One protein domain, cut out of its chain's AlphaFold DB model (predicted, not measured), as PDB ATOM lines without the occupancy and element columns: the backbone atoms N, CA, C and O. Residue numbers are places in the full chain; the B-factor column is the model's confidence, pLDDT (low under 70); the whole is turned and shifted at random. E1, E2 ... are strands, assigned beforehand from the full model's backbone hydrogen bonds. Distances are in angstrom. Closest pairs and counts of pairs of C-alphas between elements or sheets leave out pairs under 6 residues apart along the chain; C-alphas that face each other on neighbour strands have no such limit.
ATOM      1  N   ALA A 275     170.681 179.083 130.573       95.12
ATOM      2  CA  ALA A 275     169.808 179.186 129.418       95.12
ATOM      3  C   ALA A 275     170.628 179.615 128.197       95.12
ATOM      4  O   ALA A 275     171.684 180.238 128.317       95.12
ATOM      5  N   ARG A 276     170.133 179.292 127.006       93.38
ATOM      6  CA  ARG A 276     170.716 179.698 125.727       93.38
ATOM      7  C   ARG A 276     169.736 180.575 124.971       93.38
ATOM      8  O   ARG A 276     168.539 180.301 124.946       93.38
ATOM      9  N   THR A 277     170.264 181.601 124.323       91.31
ATOM     10  CA  THR A 277     169.513 182.454 123.404       91.31
ATOM     11  C   THR A 277     169.852 182.113 121.965       91.31
ATOM     12  O   THR A 277     171.016 181.901 121.630       91.31
ATOM     13  N   SER A 278     168.840 182.118 121.113       90.56
ATOM     14  CA  SER A 278     168.941 182.088 119.659       90.56
ATOM     15  C   SER A 278     168.128 183.242 119.092       90.56
ATOM     16  O   SER A 278     167.116 183.626 119.677       90.56
ATOM     17  N   PHE A 279     168.523 183.762 117.939       87.44
ATOM     18  CA  PHE A 279     167.841 184.887 117.310       87.44
ATOM     19  C   PHE A 279     167.443 184.503 115.893       87.44
ATOM     20  O   PHE A 279     168.247 183.936 115.157       87.44
ATOM     21  N   SER A 280     166.196 184.794 115.536       85.44
ATOM     22  CA  SER A 280     165.742 184.776 114.150       85.44
ATOM     23  C   SER A 280     165.787 186.210 113.655       85.44
ATOM     24  O   SER A 280     164.885 187.004 113.928       85.44
ATOM     25  N   THR A 281     166.887 186.557 113.003       77.12
ATOM     26  CA  THR A 281     167.102 187.846 112.346       77.12
ATOM     27  C   THR A 281     167.150 187.603 110.842       77.12
ATOM     28  O   THR A 281     167.733 186.615 110.401       77.12
ATOM     29  N   CYS A 282     166.578 188.517 110.054       74.06
ATOM     30  CA  CYS A 282     166.697 188.538 108.590       74.06
ATOM     31  C   CYS A 282     165.964 187.440 107.796       74.06
ATOM     32  O   CYS A 282     166.231 187.255 106.608       74.06
ATOM     33  N   SER A 283     165.027 186.728 108.415       68.75
ATOM     34  CA  SER A 283     163.993 185.979 107.696       68.75
ATOM     35  C   SER A 283     162.928 186.933 107.137       68.75
ATOM     36  O   SER A 283     162.795 188.061 107.606       68.75
ATOM     37  N   SER A 284     162.108 186.474 106.185       64.94
ATOM     38  CA  SER A 284     160.841 187.152 105.847       64.94
ATOM     39  C   SER A 284     159.898 187.280 107.052       64.94
ATOM     40  O   SER A 284     158.969 188.084 107.033       64.94
ATOM     41  N   ASP A 285     160.135 186.468 108.083       74.06
ATOM     42  CA  ASP A 285     159.409 186.473 109.343       74.06
ATOM     43  C   ASP A 285     159.917 187.577 110.285       74.06
ATOM     44  O   ASP A 285     161.105 187.919 110.249       74.06
ATOM     45  N   PRO A 286     159.044 188.112 111.161       81.38
ATOM     46  CA  PRO A 286     159.426 189.125 112.134       81.38
ATOM     47  C   PRO A 286     160.538 188.626 113.057       81.38
ATOM     48  O   PRO A 286     160.629 187.437 113.374       81.38
ATOM     49  N   PHE A 287     161.355 189.568 113.530       87.38
ATOM     50  CA  PHE A 287     162.397 189.293 114.509       87.38
ATOM     51  C   PHE A 287     161.843 188.519 115.714       87.38
ATOM     52  O   PHE A 287     160.844 188.915 116.321       87.38
ATOM     53  N   ALA A 288     162.528 187.438 116.084       90.56
ATOM     54  CA  ALA A 288     162.157 186.627 117.233       90.56
ATOM     55  C   ALA A 288     163.377 186.213 118.058       90.56
ATOM     56  O   ALA A 288     164.431 185.848 117.534       90.56
ATOM     57  N   VAL A 289     163.195 186.217 119.375       91.62
ATOM     58  CA  VAL A 289     164.138 185.694 120.359       91.62
ATOM     59  C   VAL A 289     163.670 184.303 120.772       91.62
ATOM     60  O   VAL A 289     162.565 184.135 121.283       91.62
ATOM     61  N   GLY A 290     164.518 183.303 120.565       93.56
ATOM     62  CA  GLY A 290     164.360 181.964 121.117       93.56
ATOM     63  C   GLY A 290     165.172 181.820 122.400       93.56
ATOM     64  O   GLY A 290     166.366 182.104 122.407       93.56
ATOM     65  N   ILE A 291     164.551 181.371 123.487       94.38
ATOM     66  CA  ILE A 291     165.230 181.050 124.747       94.38
ATOM     67  C   ILE A 291     165.019 179.569 125.027       94.38
ATOM     68  O   ILE A 291     163.901 179.129 125.279       94.38
ATOM     69  N   GLY A 292     166.088 178.788 124.946       95.19
ATOM     70  CA  GLY A 292     166.060 177.333 125.084       95.19
ATOM     71  C   GLY A 292     167.246 176.811 125.881       95.19
ATOM     72  O   GLY A 292     167.993 177.584 126.476       95.19
ATOM     73  N   GLY A 293     167.410 175.485 125.921       94.06
ATOM     74  CA  GLY A 293     168.485 174.854 126.696       94.06
ATOM     75  C   GLY A 293     168.471 175.273 128.168       94.06
ATOM     76  O   GLY A 293     169.533 175.466 128.751       94.06
ATOM     77  N   ILE A 294     167.273 175.499 128.721       94.81
ATOM     78  CA  ILE A 294     167.098 175.943 130.100       94.81
ATOM     79  C   ILE A 294     167.363 174.751 131.014       94.81
ATOM     80  O   ILE A 294     166.689 173.723 130.910       94.81
ATOM     81  N   GLN A 295     168.339 174.901 131.897       93.38
ATOM     82  CA  GLN A 295     168.711 173.905 132.886       93.38
ATOM     83  C   GLN A 295     168.754 174.539 134.276       93.38
ATOM     84  O   GLN A 295     169.256 175.656 134.413       93.38
ATOM     85  N   PRO A 296     168.276 173.836 135.309       92.06
ATOM     86  CA  PRO A 296     167.591 172.543 135.254       92.06
ATOM     87  C   PRO A 296     166.137 172.649 134.731       92.06
ATOM     88  O   PRO A 296     165.565 173.747 134.709       92.06
ATOM     89  N   PRO A 297     165.525 171.529 134.295       92.69
ATOM     90  CA  PRO A 297     164.090 171.472 134.025       92.69
ATOM     91  C   PRO A 297     163.268 171.654 135.317       92.69
ATOM     92  O   PRO A 297     163.815 171.512 136.414       92.69
ATOM     93  N   PRO A 298     161.957 171.939 135.215       92.12
ATOM     94  CA  PRO A 298     161.070 172.012 136.372       92.12
ATOM     95  C   PRO A 298     161.070 170.704 137.149       92.12
ATOM     96  O   PRO A 298     161.053 169.622 136.561       92.12
ATOM     97  N   MET A 299     161.088 170.810 138.472       91.44
ATOM     98  CA  MET A 299     161.244 169.653 139.351       91.44
ATOM     99  C   MET A 299     159.955 169.411 140.115       91.44
ATOM    100  O   MET A 299     159.529 170.333 140.802       91.44
ATOM    101  N   PRO A 300     159.349 168.216 140.063       91.56
ATOM    102  CA  PRO A 300     158.122 167.929 140.797       91.56
ATOM    103  C   PRO A 300     158.356 167.928 142.319       91.56
ATOM    104  O   PRO A 300     159.417 167.525 142.803       91.56
ATOM    105  N   LEU A 301     157.350 168.356 143.086       91.75
ATOM    106  CA  LEU A 301     157.371 168.407 144.555       91.75
ATOM    107  C   LEU A 301     157.528 167.024 145.190       91.75
ATOM    108  O   LEU A 301     158.126 166.891 146.250       91.75
ATOM    109  N   TYR A 302     157.013 165.994 144.534       86.56
ATOM    110  CA  TYR A 302     157.206 164.584 144.857       86.56
ATOM    111  C   TYR A 302     156.948 163.757 143.584       86.56
ATOM    112  O   TYR A 302     156.369 164.284 142.627       86.56
ATOM    113  N   PRO A 303     157.362 162.479 143.523       81.38
ATOM    114  CA  PRO A 303     157.170 161.648 142.336       81.38
ATOM    115  C   PRO A 303     155.712 161.627 141.851       81.38
ATOM    116  O   PRO A 303     154.812 161.230 142.589       81.38
ATOM    117  N   GLY A 304     155.485 162.042 140.601       82.75
ATOM    118  CA  GLY A 304     154.155 162.085 139.984       82.75
ATOM    119  C   GLY A 304     153.306 163.316 140.325       82.75
ATOM    120  O   GLY A 304     152.157 163.371 139.895       82.75
ATOM    121  N   SER A 305     153.837 164.286 141.076       87.50
ATOM    122  CA  SER A 305     153.165 165.570 141.298       87.50
ATOM    123  C   SER A 305     153.273 166.482 140.074       87.50
ATOM    124  O   SER A 305     154.366 166.664 139.537       87.50
ATOM    125  N   ASP A 306     152.161 167.119 139.698       89.00
ATOM    126  CA  ASP A 306     152.145 168.235 138.739       89.00
ATOM    127  C   ASP A 306     152.583 169.558 139.385       89.00
ATOM    128  O   ASP A 306     152.902 170.522 138.689       89.00
ATOM    129  N   GLU A 307     152.586 169.627 140.721       90.81
ATOM    130  CA  GLU A 307     153.097 170.774 141.460       90.81
ATOM    131  C   GLU A 307     154.617 170.659 141.570       90.81
ATOM    132  O   GLU A 307     155.109 169.680 142.138       90.81
ATOM    133  N   PRO A 308     155.386 171.625 141.054       91.50
ATOM    134  CA  PRO A 308     156.830 171.557 141.106       91.50
ATOM    135  C   PRO A 308     157.405 172.255 142.339       91.50
ATOM    136  O   PRO A 308     156.988 173.338 142.750       91.50
ATOM    137  N   LEU A 309     158.437 171.623 142.888       93.75
ATOM    138  CA  LEU A 309     159.335 172.172 143.884       93.75
ATOM    139  C   LEU A 309     160.063 173.408 143.349       93.75
ATOM    140  O   LEU A 309     160.161 174.408 144.054       93.75
ATOM    141  N   LEU A 310     160.589 173.334 142.121       92.44
ATOM    142  CA  LEU A 310     161.459 174.353 141.529       92.44
ATOM    143  C   LEU A 310     161.103 174.628 140.071       92.44
ATOM    144  O   LEU A 310     160.873 173.700 139.294       92.44
ATOM    145  N   TYR A 311     161.162 175.905 139.696       93.50
ATOM    146  CA  TYR A 311     161.147 176.348 138.304       93.50
ATOM    147  C   TYR A 311     162.408 177.137 137.977       93.50
ATOM    148  O   TYR A 311     162.928 177.875 138.815       93.50
ATOM    149  N   SER A 312     162.829 177.062 136.721       94.75
ATOM    150  CA  SER A 312     163.813 177.988 136.172       94.75
ATOM    151  C   SER A 312     163.115 179.260 135.691       94.75
ATOM    152  O   SER A 312     162.114 179.212 134.972       94.75
ATOM    153  N   VAL A 313     163.646 180.414 136.079       96.19
ATOM    154  CA  VAL A 313     163.193 181.734 135.639       96.19
ATOM    155  C   VAL A 313     164.312 182.394 134.860       96.19
ATOM    156  O   VAL A 313     165.420 182.569 135.373       96.19
ATOM    157  N   VAL A 314     164.003 182.794 133.631       96.50
ATOM    158  CA  VAL A 314     164.913 183.546 132.770       96.50
ATOM    159  C   VAL A 314     164.395 184.968 132.633       96.50
ATOM    160  O   VAL A 314     163.275 185.196 132.176       96.50
ATOM    161  N   HIS A 315     165.232 185.929 133.002       95.75
ATOM    162  CA  HIS A 315     165.017 187.342 132.740       95.75
ATOM    163  C   HIS A 315     165.919 187.774 131.590       95.75
ATOM    164  O   HIS A 315     167.114 188.006 131.768       95.75
ATOM    165  N   PHE A 316     165.345 187.848 130.397       95.00
ATOM    166  CA  PHE A 316     166.019 188.381 129.224       95.00
ATOM    167  C   PHE A 316     165.987 189.902 129.266       95.00
ATOM    168  O   PHE A 316     164.914 190.501 129.370       95.00
ATOM    169  N   LYS A 317     167.163 190.513 129.139       93.44
ATOM    170  CA  LYS A 317     167.344 191.948 128.944       93.44
ATOM    171  C   LYS A 317     168.211 192.177 127.732       93.44
ATOM    172  O   LYS A 317     169.207 191.486 127.522       93.44
ATOM    173  N   SER A 318     167.861 193.197 126.979       93.12
ATOM    174  CA  SER A 318     168.671 193.651 125.872       93.12
ATOM    175  C   SER A 318     168.588 195.161 125.747       93.12
ATOM    176  O   SER A 318     167.520 195.729 125.950       93.12
ATOM    177  N   GLU A 319     169.698 195.802 125.399       91.81
ATOM    178  CA  GLU A 319     169.810 197.257 125.256       91.81
ATOM    179  C   GLU A 319     170.587 197.612 123.986       91.81
ATOM    180  O   GLU A 319     171.651 197.052 123.723       91.81
ATOM    181  N   LEU A 320     170.062 198.550 123.200       90.50
ATOM    182  CA  LEU A 320     170.691 199.055 121.985       90.50
ATOM    183  C   LEU A 320     171.987 199.778 122.353       90.50
ATOM    184  O   LEU A 320     171.977 200.827 122.993       90.50
ATOM    185  N   ASN A 321     173.104 199.202 121.929       86.69
ATOM    186  CA  ASN A 321     174.438 199.744 122.122       86.69
ATOM    187  C   ASN A 321     174.739 200.803 121.055       86.69
ATOM    188  O   ASN A 321     175.164 201.910 121.374       86.69
ATOM    189  N   ARG A 322     174.497 200.471 119.780       83.69
ATOM    190  CA  ARG A 322     174.752 201.351 118.628       83.69
ATOM    191  C   ARG A 322     173.700 201.156 117.554       83.69
ATOM    192  O   ARG A 322     173.354 200.015 117.256       83.69
ATOM    193  N   THR A 323     173.248 202.246 116.948       84.19
ATOM    194  CA  THR A 323     172.413 202.190 115.748       84.19
ATOM    195  C   THR A 323     173.224 201.703 114.554       84.19
ATOM    196  O   THR A 323     174.459 201.637 114.581       84.19
ATOM    197  N   GLY A 324     172.515 201.347 113.493       74.44
ATOM    198  CA  GLY A 324     173.104 200.868 112.258       74.44
ATOM    199  C   GLY A 324     174.154 201.783 111.606       74.44
ATOM    200  O   GLY A 324     175.154 201.312 111.069       74.44
ATOM    201  N   ASP A 325     173.969 203.096 111.706       75.25
ATOM    202  CA  ASP A 325     174.898 204.137 111.241       75.25
ATOM    203  C   ASP A 325     176.057 204.414 112.226       75.25
ATOM    204  O   ASP A 325     176.908 205.270 111.991       75.25
ATOM    205  N   GLY A 326     176.123 203.669 113.334       74.75
ATOM    206  CA  GLY A 326     177.154 203.798 114.358       74.75
ATOM    207  C   GLY A 326     176.932 204.944 115.344       74.75
ATOM    208  O   GLY A 326     177.804 205.182 116.187       74.75
ATOM    209  N   HIS A 327     175.797 205.641 115.270       81.25
ATOM    210  CA  HIS A 327     175.422 206.657 116.243       81.25
ATOM    211  C   HIS A 327     174.860 206.047 117.541       81.25
ATOM    212  O   HIS A 327     174.587 204.848 117.663       81.25
ATOM    213  N   TRP A 328     174.767 206.890 118.568       79.69
ATOM    214  CA  TRP A 328     174.030 206.540 119.777       79.69
ATOM    215  C   TRP A 328     172.534 206.639 119.490       79.69
ATOM    216  O   TRP A 328     172.127 207.526 118.733       79.69
ATOM    217  N   PRO A 329     171.711 205.768 120.090       77.50
ATOM    218  CA  PRO A 329     170.283 205.811 119.855       77.50
ATOM    219  C   PRO A 329     169.681 207.158 120.284       77.50
ATOM    220  O   PRO A 329     170.141 207.761 121.263       77.50
ATOM    221  N   PRO A 330     168.648 207.641 119.573       77.75
ATOM    222  CA  PRO A 330     167.949 208.853 119.962       77.75
ATOM    223  C   PRO A 330     167.211 208.627 121.291       77.75
ATOM    224  O   PRO A 330     166.839 207.506 121.639       77.75
ATOM    225  N   TRP A 331     167.047 209.692 122.077       76.12
ATOM    226  CA  TRP A 331     166.629 209.607 123.486       76.12
ATOM    227  C   TRP A 331     165.188 209.107 123.669       76.12
ATOM    228  O   TRP A 331     164.811 208.678 124.755       76.12
ATOM    229  N   ASP A 332     164.382 209.189 122.615       77.38
ATOM    230  CA  ASP A 332     162.979 208.792 122.540       77.38
ATOM    231  C   ASP A 332     162.769 207.395 121.932       77.38
ATOM    232  O   ASP A 332     161.653 206.871 121.963       77.38
ATOM    233  N   ALA A 333     163.821 206.757 121.411       74.75
ATOM    234  CA  ALA A 333     163.731 205.401 120.896       74.75
ATOM    235  C   ALA A 333     163.572 204.386 122.027       74.75
ATOM    236  O   ALA A 333     164.243 204.441 123.059       74.75
ATOM    237  N   LYS A 334     162.736 203.372 121.791       77.62
ATOM    238  CA  LYS A 334     162.713 202.189 122.646       77.62
ATOM    239  C   LYS A 334     163.962 201.358 122.369       77.62
ATOM    240  O   LYS A 334     164.017 200.561 121.438       77.62
ATOM    241  N   THR A 335     164.987 201.598 123.174       85.56
ATOM    242  CA  THR A 335     166.305 200.972 123.047       85.56
ATOM    243  C   THR A 335     166.406 199.647 123.779       85.56
ATOM    244  O   THR A 335     167.356 198.910 123.542       85.56
ATOM    245  N   SER A 336     165.454 199.322 124.654       89.25
ATOM    246  CA  SER A 336     165.521 198.124 125.477       89.25
ATOM    247  C   SER A 336     164.399 197.134 125.200       89.25
ATOM    248  O   SER A 336     163.262 197.486 124.881       89.25
ATOM    249  N   MET A 337     164.754 195.865 125.352       91.50
ATOM    250  CA  MET A 337     163.874 194.715 125.301       91.50
ATOM    251  C   MET A 337     163.985 193.968 126.618       91.50
ATOM    252  O   MET A 337     165.084 193.670 127.081       91.50
ATOM    253  N   GLU A 338     162.843 193.628 127.197       93.31
ATOM    254  CA  GLU A 338     162.788 192.883 128.443       93.31
ATOM    255  C   GLU A 338     161.706 191.815 128.340       93.31
ATOM    256  O   GLU A 338     160.577 192.094 127.922       93.31
ATOM    257  N   ARG A 339     162.046 190.584 128.725       94.62
ATOM    258  CA  ARG A 339     161.081 189.493 128.815       94.62
ATOM    259  C   ARG A 339     161.413 188.584 129.983       94.62
ATOM    260  O   ARG A 339     162.552 188.164 130.161       94.62
ATOM    261  N   TRP A 340     160.383 188.246 130.742       95.50
ATOM    262  CA  TRP A 340     160.447 187.226 131.776       95.50
ATOM    263  C   TRP A 340     159.857 185.923 131.257       95.50
ATOM    264  O   TRP A 340     158.812 185.920 130.600       95.50
ATOM    265  N   ILE A 341     160.525 184.821 131.569       95.44
ATOM    266  CA  ILE A 341     160.089 183.470 131.237       95.44
ATOM    267  C   ILE A 341     160.117 182.657 132.517       95.44
ATOM    268  O   ILE A 341     161.171 182.484 133.124       95.44
ATOM    269  N   VAL A 342     158.951 182.151 132.905       95.12
ATOM    270  CA  VAL A 342     158.829 181.109 133.923       95.12
ATOM    271  C   VAL A 342     158.761 179.793 133.170       95.12
ATOM    272  O   VAL A 342     157.756 179.492 132.525       95.12
ATOM    273  N   ALA A 343     159.864 179.053 133.165       92.69
ATOM    274  CA  ALA A 343     159.970 177.845 132.374       92.69
ATOM    275  C   ALA A 343     159.215 176.715 133.079       92.69
ATOM    276  O   ALA A 343     159.754 176.098 133.987       92.69
ATOM    277  N   ALA A 344     157.962 176.477 132.689       89.00
ATOM    278  CA  ALA A 344     157.177 175.314 133.121       89.00
ATOM    279  C   ALA A 344     157.390 174.084 132.216       89.00
ATOM    280  O   ALA A 344     157.102 172.964 132.619       89.00
ATOM    281  N   ASP A 345     157.927 174.295 131.014       91.19
ATOM    282  CA  ASP A 345     158.338 173.258 130.069       91.19
ATOM    283  C   ASP A 345     159.652 173.704 129.417       91.19
ATOM    284  O   ASP A 345     159.723 174.784 128.837       91.19
ATOM    285  N   THR A 346     160.707 172.904 129.548       90.25
ATOM    286  CA  THR A 346     162.028 173.187 128.961       90.25
ATOM    287  C   THR A 346     162.347 172.294 127.764       90.25
ATOM    288  O   THR A 346     163.446 172.380 127.213       90.25
ATOM    289  N   SER A 347     161.396 171.460 127.324       92.50
ATOM    290  CA  SER A 347     161.562 170.562 126.173       92.50
ATOM    291  C   SER A 347     161.631 171.304 124.837       92.50
ATOM    292  O   SER A 347     162.149 170.773 123.853       92.50
ATOM    293  N   LYS A 348     161.126 172.542 124.792       93.69
ATOM    294  CA  LYS A 348     161.093 173.395 123.602       93.69
ATOM    295  C   LYS A 348     161.608 174.797 123.925       93.69
ATOM    296  O   LYS A 348     161.431 175.268 125.048       93.69
ATOM    297  N   PRO A 349     162.230 175.485 122.953       93.44
ATOM    298  CA  PRO A 349     162.601 176.877 123.133       93.44
ATOM    299  C   PRO A 349     161.350 177.760 123.228       93.44
ATOM    300  O   PRO A 349     160.388 177.595 122.478       93.44
ATOM    301  N   PHE A 350     161.396 178.740 124.122       94.81
ATOM    302  CA  PHE A 350     160.425 179.819 124.205       94.81
ATOM    303  C   PHE A 350     160.719 180.829 123.107       94.81
ATOM    304  O   PHE A 350     161.750 181.497 123.147       94.81
ATOM    305  N   ILE A 351     159.822 180.933 122.131       93.44
ATOM    306  CA  ILE A 351     159.945 181.891 121.034       93.44
ATOM    307  C   ILE A 351     159.092 183.110 121.366       93.44
ATOM    308  O   ILE A 351     157.895 182.996 121.631       93.44
ATOM    309  N   TRP A 352     159.719 184.279 121.361       92.94
ATOM    310  CA  TRP A 352     159.081 185.555 121.635       92.94
ATOM    311  C   TRP A 352     159.484 186.577 120.575       92.94
ATOM    312  O   TRP A 352     160.666 186.849 120.384       92.94
ATOM    313  N   ALA A 353     158.490 187.167 119.915       90.06
ATOM    314  CA  ALA A 353     158.662 188.337 119.067       90.06
ATOM    315  C   ALA A 353     158.202 189.585 119.845       90.06
ATOM    316  O   ALA A 353     157.095 189.583 120.397       90.06
ATOM    317  N   PRO A 354     159.025 190.639 119.942       87.31
ATOM    318  CA  PRO A 354     158.610 191.918 120.511       87.31
ATOM    319  C   PRO A 354     157.422 192.517 119.745       87.31
ATOM    320  O   PRO A 354     157.370 192.465 118.522       87.31
ATOM    321  N   GLU A 355     156.466 193.108 120.465       84.94
ATOM    322  CA  GLU A 355     155.232 193.675 119.882       84.94
ATOM    323  C   GLU A 355     155.449 195.001 119.131       84.94
ATOM    324  O   GLU A 355     154.513 195.575 118.583       84.94
ATOM    325  N   TYR A 356     156.672 195.525 119.152       83.31
ATOM    326  CA  TYR A 356     157.044 196.819 118.596       83.31
ATOM    327  C   TYR A 356     158.245 196.657 117.675       83.31
ATOM    328  O   TYR A 356     159.094 195.791 117.892       83.31
ATOM    329  N   GLU A 357     158.322 197.522 116.667       83.12
ATOM    330  CA  GLU A 357     159.483 197.593 115.789       83.12
ATOM    331  C   GLU A 357     160.713 198.025 116.589       83.12
ATOM    332  O   GLU A 357     160.676 198.962 117.393       83.12
ATOM    333  N   LEU A 358     161.805 197.298 116.384       86.62
ATOM    334  CA  LEU A 358     163.091 197.587 116.996       86.62
ATOM    335  C   LEU A 358     163.908 198.462 116.059       86.62
ATOM    336  O   LEU A 358     163.707 198.455 114.852       86.62
ATOM    337  N   TYR A 359     164.844 199.225 116.601       88.31
ATOM    338  CA  TYR A 359     165.765 199.956 115.746       88.31
ATOM    339  C   TYR A 359     166.795 198.995 115.165       88.31
ATOM    340  O   TYR A 359     167.254 198.073 115.839       88.31
ATOM    341  N   GLU A 360     167.191 199.229 113.920       87.31
ATOM    342  CA  GLU A 360     168.313 198.499 113.349       87.31
ATOM    343  C   GLU A 360     169.612 198.893 114.070       87.31
ATOM    344  O   GLU A 360     169.892 200.077 114.300       87.31
ATOM    345  N   GLY A 361     170.411 197.897 114.446       88.81
ATOM    346  CA  GLY A 361     171.628 198.126 115.214       88.81
ATOM    347  C   GLY A 361     172.069 196.938 116.055       88.81
ATOM    348  O   GLY A 361     171.605 195.812 115.894       88.81
ATOM    349  N   TRP A 362     173.003 197.211 116.957       88.06
ATOM    350  CA  TRP A 362     173.677 196.230 117.794       88.06
ATOM    351  C   TRP A 362     173.171 196.309 119.229       88.06
ATOM    352  O   TRP A 362     173.325 197.335 119.890       88.06
ATOM    353  N   TYR A 363     172.615 195.217 119.728       90.88
ATOM    354  CA  TYR A 363     172.012 195.117 121.048       90.88
ATOM    355  C   TYR A 363     172.868 194.275 121.985       90.88
ATOM    356  O   TYR A 363     173.164 193.124 121.678       90.88
ATOM    357  N   ASN A 364     173.223 194.818 123.145       91.25
ATOM    358  CA  ASN A 364     173.849 194.047 124.212       91.25
ATOM    359  C   ASN A 364     172.802 193.152 124.868       91.25
ATOM    360  O   ASN A 364     171.747 193.651 125.250       91.25
ATOM    361  N   ILE A 365     173.097 191.863 125.032       91.38
ATOM    362  CA  ILE A 365     172.160 190.890 125.605       91.38
ATOM    363  C   ILE A 365     172.674 190.359 126.932       91.38
ATOM    364  O   ILE A 365     173.833 189.956 127.073       91.38
ATOM    365  N   HIS A 366     171.757 190.281 127.889       92.50
ATOM    366  CA  HIS A 366     171.989 189.734 129.212       92.50
ATOM    367  C   HIS A 366     170.838 188.808 129.597       92.50
ATOM    368  O   HIS A 366     169.665 189.125 129.395       92.50
ATOM    369  N   LEU A 367     171.179 187.664 130.183       94.38
ATOM    370  CA  LEU A 367     170.214 186.765 130.806       94.38
ATOM    371  C   LEU A 367     170.480 186.759 132.303       94.38
ATOM    372  O   LEU A 367     171.576 186.397 132.716       94.38
ATOM    373  N   ASP A 368     169.501 187.114 133.126       93.88
ATOM    374  CA  ASP A 368     169.555 186.777 134.547       93.88
ATOM    375  C   ASP A 368     168.758 185.470 134.726       93.88
ATOM    376  O   ASP A 368     167.531 185.454 134.601       93.88
ATOM    377  N   VAL A 369     169.461 184.352 134.930       94.88
ATOM    378  CA  VAL A 369     168.850 183.023 135.103       94.88
ATOM    379  C   VAL A 369     168.862 182.670 136.583       94.88
ATOM    380  O   VAL A 369     169.873 182.828 137.265       94.88
ATOM    381  N   SER A 370     167.724 182.216 137.098       94.06
ATOM    382  CA  SER A 370     167.533 181.914 138.518       94.06
ATOM    383  C   SER A 370     166.587 180.736 138.705       94.06
ATOM    384  O   SER A 370     165.834 180.389 137.797       94.06
ATOM    385  N   LEU A 371     166.625 180.128 139.884       93.25
ATOM    386  CA  LEU A 371     165.643 179.145 140.319       93.25
ATOM    387  C   LEU A 371     164.610 179.801 141.225       93.25
ATOM    388  O   LEU A 371     164.937 180.722 141.970       93.25
ATOM    389  N   THR A 372     163.376 179.313 141.191       93.69
ATOM    390  CA  THR A 372     162.299 179.827 142.034       93.69
ATOM    391  C   THR A 372     161.476 178.720 142.672       93.69
ATOM    392  O   THR A 372     161.223 177.695 142.041       93.69
ATOM    393  N   THR A 373     161.039 178.931 143.915       93.75
ATOM    394  CA  THR A 373     160.219 177.973 144.671       93.75
ATOM    395  C   THR A 373     159.225 178.668 145.602       93.75
ATOM    396  O   THR A 373     159.468 179.775 146.097       93.75
ATOM    397  N   ARG A 374     158.105 177.984 145.869       93.25
ATOM    398  CA  ARG A 374     157.154 178.318 146.942       93.25
ATOM    399  C   ARG A 374     157.483 177.630 148.269       93.25
ATOM    400  O   ARG A 374     156.893 177.983 149.284       93.25
ATOM    401  N   PHE A 375     158.419 176.682 148.265       93.94
ATOM    402  CA  PHE A 375     158.744 175.809 149.391       93.94
ATOM    403  C   PHE A 375     160.184 176.052 149.863       93.94
ATOM    404  O   PHE A 375     161.033 175.168 149.750       93.94
ATOM    405  N   PRO A 376     160.508 177.247 150.394       91.94
ATOM    406  CA  PRO A 376     161.878 177.575 150.788       91.94
ATOM    407  C   PRO A 376     162.433 176.626 151.861       91.94
ATOM    408  O   PRO A 376     163.639 176.435 151.934       91.94
ATOM    409  N   THR A 377     161.576 175.993 152.669       92.44
ATOM    410  CA  THR A 377     161.988 175.019 153.692       92.44
ATOM    411  C   THR A 377     162.491 173.698 153.109       92.44
ATOM    412  O   THR A 377     163.205 172.977 153.795       92.44
ATOM    413  N   LEU A 378     162.164 173.392 151.849       93.38
ATOM    414  CA  LEU A 378     162.645 172.211 151.123       93.38
ATOM    415  C   LEU A 378     163.931 172.484 150.327       93.38
ATOM    416  O   LEU A 378     164.387 171.639 149.554       93.38
ATOM    417  N   MET A 379     164.519 173.668 150.506       90.12
ATOM    418  CA  MET A 379     165.758 174.072 149.858       90.12
ATOM    419  C   MET A 379     166.916 173.923 150.835       90.12
ATOM    420  O   MET A 379     167.007 174.636 151.831       90.12
ATOM    421  N   ALA A 380     167.844 173.032 150.518       85.38
ATOM    422  CA  ALA A 380     169.125 172.917 151.196       85.38
ATOM    423  C   ALA A 380     170.210 173.665 150.411       85.38
ATOM    424  O   ALA A 380     171.265 173.124 150.083       85.38
ATOM    425  N   VAL A 381     169.889 174.910 150.064       72.88
ATOM    426  CA  VAL A 381     170.749 175.857 149.356       72.88
ATOM    427  C   VAL A 381     170.892 177.064 150.275       72.88
ATOM    428  O   VAL A 381     169.884 177.525 150.810       72.88
ATOM    429  N   GLY A 382     172.118 177.545 150.504       64.56
ATOM    430  CA  GLY A 382     172.403 178.600 151.488       64.56
ATOM    431  C   GLY A 382     171.401 179.764 151.439       64.56
ATOM    432  O   GLY A 382     171.261 180.434 150.414       64.56
ATOM    433  N   LEU A 383     170.699 179.994 152.555       55.62
ATOM    434  CA  LEU A 383     169.607 180.973 152.676       55.62
ATOM    435  C   LEU A 383     170.063 182.424 152.475       55.62
ATOM    436  O   LEU A 383     169.252 183.267 152.102       55.62
ATOM    437  N   GLU A 384     171.349 182.727 152.678       56.25
ATOM    438  CA  GLU A 384     171.881 184.092 152.553       56.25
ATOM    439  C   GLU A 384     171.750 184.672 151.130       56.25
ATOM    440  O   GLU A 384     171.780 185.889 150.954       56.25
ATOM    441  N   ALA A 385     171.541 183.825 150.115       53.25
ATOM    442  CA  ALA A 385     171.334 184.243 148.728       53.25
ATOM    443  C   ALA A 385     169.853 184.302 148.295       53.25
ATOM    444  O   ALA A 385     169.572 184.683 147.154       53.25
ATOM    445  N   ALA A 386     168.906 183.925 149.165       65.12
ATOM    446  CA  ALA A 386     167.493 183.813 148.818       65.12
ATOM    447  C   ALA A 386     166.754 185.156 148.969       65.12
ATOM    448  O   ALA A 386     166.232 185.491 150.031       65.12
ATOM    449  N   GLY A 387     166.693 185.943 147.893       75.75
ATOM    450  CA  GLY A 387     165.760 187.073 147.794       75.75
ATOM    451  C   GLY A 387     164.366 186.595 147.383       75.75
ATOM    452  O   GLY A 387     164.233 185.535 146.784       75.75
ATOM    453  N   THR A 388     163.306 187.352 147.649       82.50
ATOM    454  CA  THR A 388     162.028 187.144 146.946       82.50
ATOM    455  C   THR A 388     162.027 187.932 145.640       82.50
ATOM    456  O   THR A 388     162.732 188.938 145.528       82.50
ATOM    457  N   TYR A 389     161.244 187.500 144.647       83.06
ATOM    458  CA  TYR A 389     160.998 188.340 143.469       83.06
ATOM    459  C   TYR A 389     160.156 189.545 143.896       83.06
ATOM    460  O   TYR A 389     158.938 189.451 144.075       83.06
ATOM    461  N   ASN A 390     160.837 190.664 144.137       79.81
ATOM    462  CA  ASN A 390     160.254 191.947 144.516       79.81
ATOM    463  C   ASN A 390     160.497 193.025 143.451       79.81
ATOM    464  O   ASN A 390     160.205 194.198 143.691       79.81
ATOM    465  N   GLU A 391     161.035 192.648 142.287       81.31
ATOM    466  CA  GLU A 391     161.270 193.578 141.195       81.31
ATOM    467  C   GLU A 391     159.931 194.105 140.651       81.31
ATOM    468  O   GLU A 391     159.012 193.337 140.376       81.31
ATOM    469  N   THR A 392     159.823 195.422 140.443       79.44
ATOM    470  CA  THR A 392     158.582 196.088 139.999       79.44
ATOM    471  C   THR A 392     158.032 195.534 138.679       79.44
ATOM    472  O   THR A 392     156.826 195.562 138.456       79.44
ATOM    473  N   ASN A 393     158.916 195.020 137.820       84.44
ATOM    474  CA  ASN A 393     158.578 194.481 136.502       84.44
ATOM    475  C   ASN A 393     158.471 192.947 136.482       84.44
ATOM    476  O   ASN A 393     158.224 192.375 135.419       84.44
ATOM    477  N   ALA A 394     158.694 192.266 137.613       88.06
ATOM    478  CA  ALA A 394     158.541 190.820 137.665       88.06
ATOM    479  C   ALA A 394     157.062 190.439 137.442       88.06
ATOM    480  O   ALA A 394     156.166 191.105 137.967       88.06
ATOM    481  N   PRO A 395     156.779 189.364 136.682       91.50
ATOM    482  CA  PRO A 395     155.428 188.850 136.519       91.50
ATOM    483  C   PRO A 395     154.746 188.586 137.862       91.50
ATOM    484  O   PRO A 395     155.354 188.022 138.770       91.50
ATOM    485  N   GLU A 396     153.452 188.898 137.958       91.06
ATOM    486  CA  GLU A 396     152.666 188.692 139.183       91.06
ATOM    487  C   GLU A 396     152.714 187.237 139.677       91.06
ATOM    488  O   GLU A 396     152.744 186.995 140.880       91.06
ATOM    489  N   VAL A 397     152.822 186.269 138.760       91.56
ATOM    490  CA  VAL A 397     152.946 184.842 139.094       91.56
ATOM    491  C   VAL A 397     154.196 184.509 139.918       91.56
ATOM    492  O   VAL A 397     154.178 183.517 140.635       91.56
ATOM    493  N   LEU A 398     155.261 185.317 139.850       91.94
ATOM    494  CA  LEU A 398     156.481 185.136 140.649       91.94
ATOM    495  C   LEU A 398     156.408 185.828 142.011       91.94
ATOM    496  O   LEU A 398     157.269 185.606 142.865       91.94
ATOM    497  N   ARG A 399     155.394 186.666 142.238       89.50
ATOM    498  CA  ARG A 399     155.270 187.431 143.473       89.50
ATOM    499  C   ARG A 399     155.137 186.484 144.664       89.50
ATOM    500  O   ARG A 399     154.275 185.611 144.692       89.50
ATOM    501  N   GLY A 400     155.999 186.678 145.661       86.44
ATOM    502  CA  GLY A 400     156.037 185.848 146.868       86.44
ATOM    503  C   GLY A 400     156.821 184.542 146.724       86.44
ATOM    504  O   GLY A 400     156.987 183.842 147.719       86.44
ATOM    505  N   PHE A 401     157.343 184.225 145.537       92.62
ATOM    506  CA  PHE A 401     158.287 183.125 145.396       92.62
ATOM    507  C   PHE A 401     159.695 183.559 145.808       92.62
ATOM    508  O   PHE A 401     160.085 184.725 145.668       92.62
ATOM    509  N   TYR A 402     160.470 182.582 146.268       92.19
ATOM    510  CA  TYR A 402     161.865 182.751 146.646       92.19
ATOM    511  C   TYR A 402     162.774 182.463 145.456       92.19
ATOM    512  O   TYR A 402     162.626 181.437 144.800       92.19
ATOM    513  N   LYS A 403     163.724 183.362 145.213       91.06
ATOM    514  CA  LYS A 403     164.725 183.353 144.149       91.06
ATOM    515  C   LYS A 403     166.031 182.762 144.669       91.06
ATOM    516  O   LYS A 403     166.623 183.302 145.596       91.06
ATOM    517  N   TYR A 404     166.515 181.711 144.024       89.75
ATOM    518  CA  TYR A 404     167.753 181.007 144.348       89.75
ATOM    519  C   TYR A 404     168.716 181.002 143.160       89.75
ATOM    520  O   TYR A 404     168.300 181.102 142.003       89.75
ATOM    521  N   LEU A 405     170.014 180.870 143.457       86.44
ATOM    522  CA  LEU A 405     171.094 180.680 142.475       86.44
ATOM    523  C   LEU A 405     171.033 181.657 141.289       86.44
ATOM    524  O   LEU A 405     171.221 181.274 140.138       86.44
ATOM    525  N   ASN A 406     170.750 182.932 141.559       87.62
ATOM    526  CA  ASN A 406     170.677 183.937 140.507       87.62
ATOM    527  C   ASN A 406     172.061 184.170 139.891       87.62
ATOM    528  O   ASN A 406     172.981 184.627 140.574       87.62
ATOM    529  N   LYS A 407     172.192 183.913 138.591       88.56
ATOM    530  CA  LYS A 407     173.413 184.167 137.837       88.56
ATOM    531  C   LYS A 407     173.108 184.986 136.600       88.56
ATOM    532  O   LYS A 407     172.342 184.577 135.728       88.56
ATOM    533  N   ARG A 408     173.810 186.111 136.490       87.75
ATOM    534  CA  ARG A 408     173.887 186.852 135.238       87.75
ATOM    535  C   ARG A 408     174.768 186.099 134.251       87.75
ATOM    536  O   ARG A 408     175.911 185.753 134.557       87.75
ATOM    537  N   GLN A 409     174.235 185.874 133.064       86.62
ATOM    538  CA  GLN A 409     174.899 185.236 131.945       86.62
ATOM    539  C   GLN A 409     175.025 186.238 130.809       86.62
ATOM    540  O   GLN A 409     174.108 187.003 130.505       86.62
ATOM    541  N   TYR A 410     176.192 186.203 130.184       84.62
ATOM    542  CA  TYR A 410     176.495 186.925 128.965       84.62
ATOM    543  C   TYR A 410     176.621 185.851 127.888       84.62
ATOM    544  O   TYR A 410     177.632 185.144 127.880       84.62
ATOM    545  N   PRO A 411     175.585 185.640 127.055       75.31
ATOM    546  CA  PRO A 411     175.660 184.668 125.975       75.31
ATOM    547  C   PRO A 411     176.908 184.911 125.115       75.31
ATOM    548  O   PRO A 411     177.360 186.052 124.959       75.31
ATOM    549  N   VAL A 412     177.478 183.833 124.572       59.12
ATOM    550  CA  VAL A 412     178.580 183.927 123.604       59.12
ATOM    551  C   VAL A 412     178.073 184.724 122.399       59.12
ATOM    552  O   VAL A 412     177.028 184.388 121.850       59.12
ATOM    553  N   GLY A 413     178.774 185.798 122.027       60.38
ATOM    554  CA  GLY A 413     178.224 186.812 121.123       60.38
ATOM    555  C   GLY A 413     177.298 187.771 121.867       60.38
ATOM    556  O   GLY A 413     176.117 187.873 121.563       60.38
ATOM    557  N   THR A 414     177.844 188.488 122.852       66.12
ATOM    558  CA  THR A 414     177.132 189.392 123.781       66.12
ATOM    559  C   THR A 414     176.381 190.535 123.090       66.12
ATOM    560  O   THR A 414     175.712 191.325 123.754       66.12
ATOM    561  N   VAL A 415     176.509 190.626 121.769       80.06
ATOM    562  CA  VAL A 415     175.924 191.639 120.916       80.06
ATOM    563  C   VAL A 415     175.155 190.946 119.789       80.06
ATOM    564  O   VAL A 415     175.727 190.155 119.044       80.06
ATOM    565  N   MET A 416     173.871 191.257 119.653       87.06
ATOM    566  CA  MET A 416     173.009 190.808 118.558       87.06
ATOM    567  C   MET A 416     172.779 191.954 117.585       87.06
ATOM    568  O   MET A 416     172.420 193.053 117.998       87.06
ATOM    569  N   GLY A 417     172.950 191.688 116.295       88.38
ATOM    570  CA  GLY A 417     172.574 192.624 115.245       88.38
ATOM    571  C   GLY A 417     171.112 192.447 114.847       88.38
ATOM    572  O   GLY A 417     170.684 191.327 114.587       88.38
ATOM    573  N   ILE A 418     170.353 193.537 114.783       88.94
ATOM    574  CA  ILE A 418     169.004 193.567 114.209       88.94
ATOM    575  C   ILE A 418     169.048 194.365 112.914       88.94
ATOM    576  O   ILE A 418     169.565 195.482 112.877       88.94
ATOM    577  N   GLN A 419     168.479 193.780 111.865       87.38
ATOM    578  CA  GLN A 419     168.377 194.362 110.536       87.38
ATOM    579  C   GLN A 419     167.021 193.993 109.932       87.38
ATOM    580  O   GLN A 419     166.608 192.835 109.998       87.38
TER     581      GLN A 419
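This is residues 275 to 419 of the 590 residues of an uncharacterized protein of Scenedesmus sp. NREL 46B-D3 (UniProt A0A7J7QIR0). Look for a lopsided sandwich: a long, twisted sheet of E3, E4, E6, E7 and E8, with the smaller sheet of E1, E2 and E5 over part of one face. The long strands E3 and E6 run along the body, the unnamed residues 296 to 307 and 324 to 335 lie toward its two opposite ends, and the long stretch 374 to 401 loops out after E6 and folds back to E7. The printed part has 145 residues, with no named helix and eight named strands in the order E1 to E8; the larger sheet is branched, the smaller has the order E1, E2, E5, and both are antiparallel. The class is all strand, though under half of the residues, 66, are in named strands. The whole is only just compact, close to loose, with a radius of gyration of the C-alphas of 17.0 A, and elongated, spanning 53 by 31 by 26 A.

Find C-alpha 308 at (156.830, 171.557, 141.106); from there E3, residues 308 to 323, runs 42.7 A to C-alpha 323 at (172.413, 202.190, 115.748). E6, residues 361 to 373, covers 37.5 A; E4, residues 336 to 343, 22.1 A. E7, residues 402 to 409, covers 19.8 A and bends by 58 degrees at residue 405; E8 is residues 415 to 418. In the smaller sheet, E1 is residues 275 to 280, starting at (169.808, 179.186, 129.418), E2 is residues 288 to 295, covering 21.2 A, and E5 is residues 350 to 352.

Start at E3: E4 lies on one side, a hairpin with it, N 316 to O 339 being 2.8 A. E6 lies on the other side, with N 313 and O 370 at 2.8 A. Beyond E6 the pairing is staggered: its residues 367 to 373 pair with E7, a hairpin, N 409 to O 367 at 2.7 A, and residues 361 to 364 with E8, N 363 to O 416 at 2.8 A. In the other sheet, E1 and E2 form a hairpin with N 278 and O 290 at 2.8 A, and E2, the inner strand, has E5 as its other antiparallel neighbour, N 291 to O 350 at 2.8 A. The sandwich, two sheets face to face, has facing parts 9.3 A centre to centre and strands at 37 degrees. Its closest C-alphas between E1 and E6 are those of Ala 275 and Val 369, 6.9 A.

The C-alphas of Pro 303 and Asp 325 are the two farthest apart, 55.6 A. The printed part has no cut. The links E2 to E3, E3 to E4 and E6 to E7 are long. Look for pLDDT under 70 at residues 283 to 284, 382 to 386 and 412 to 414.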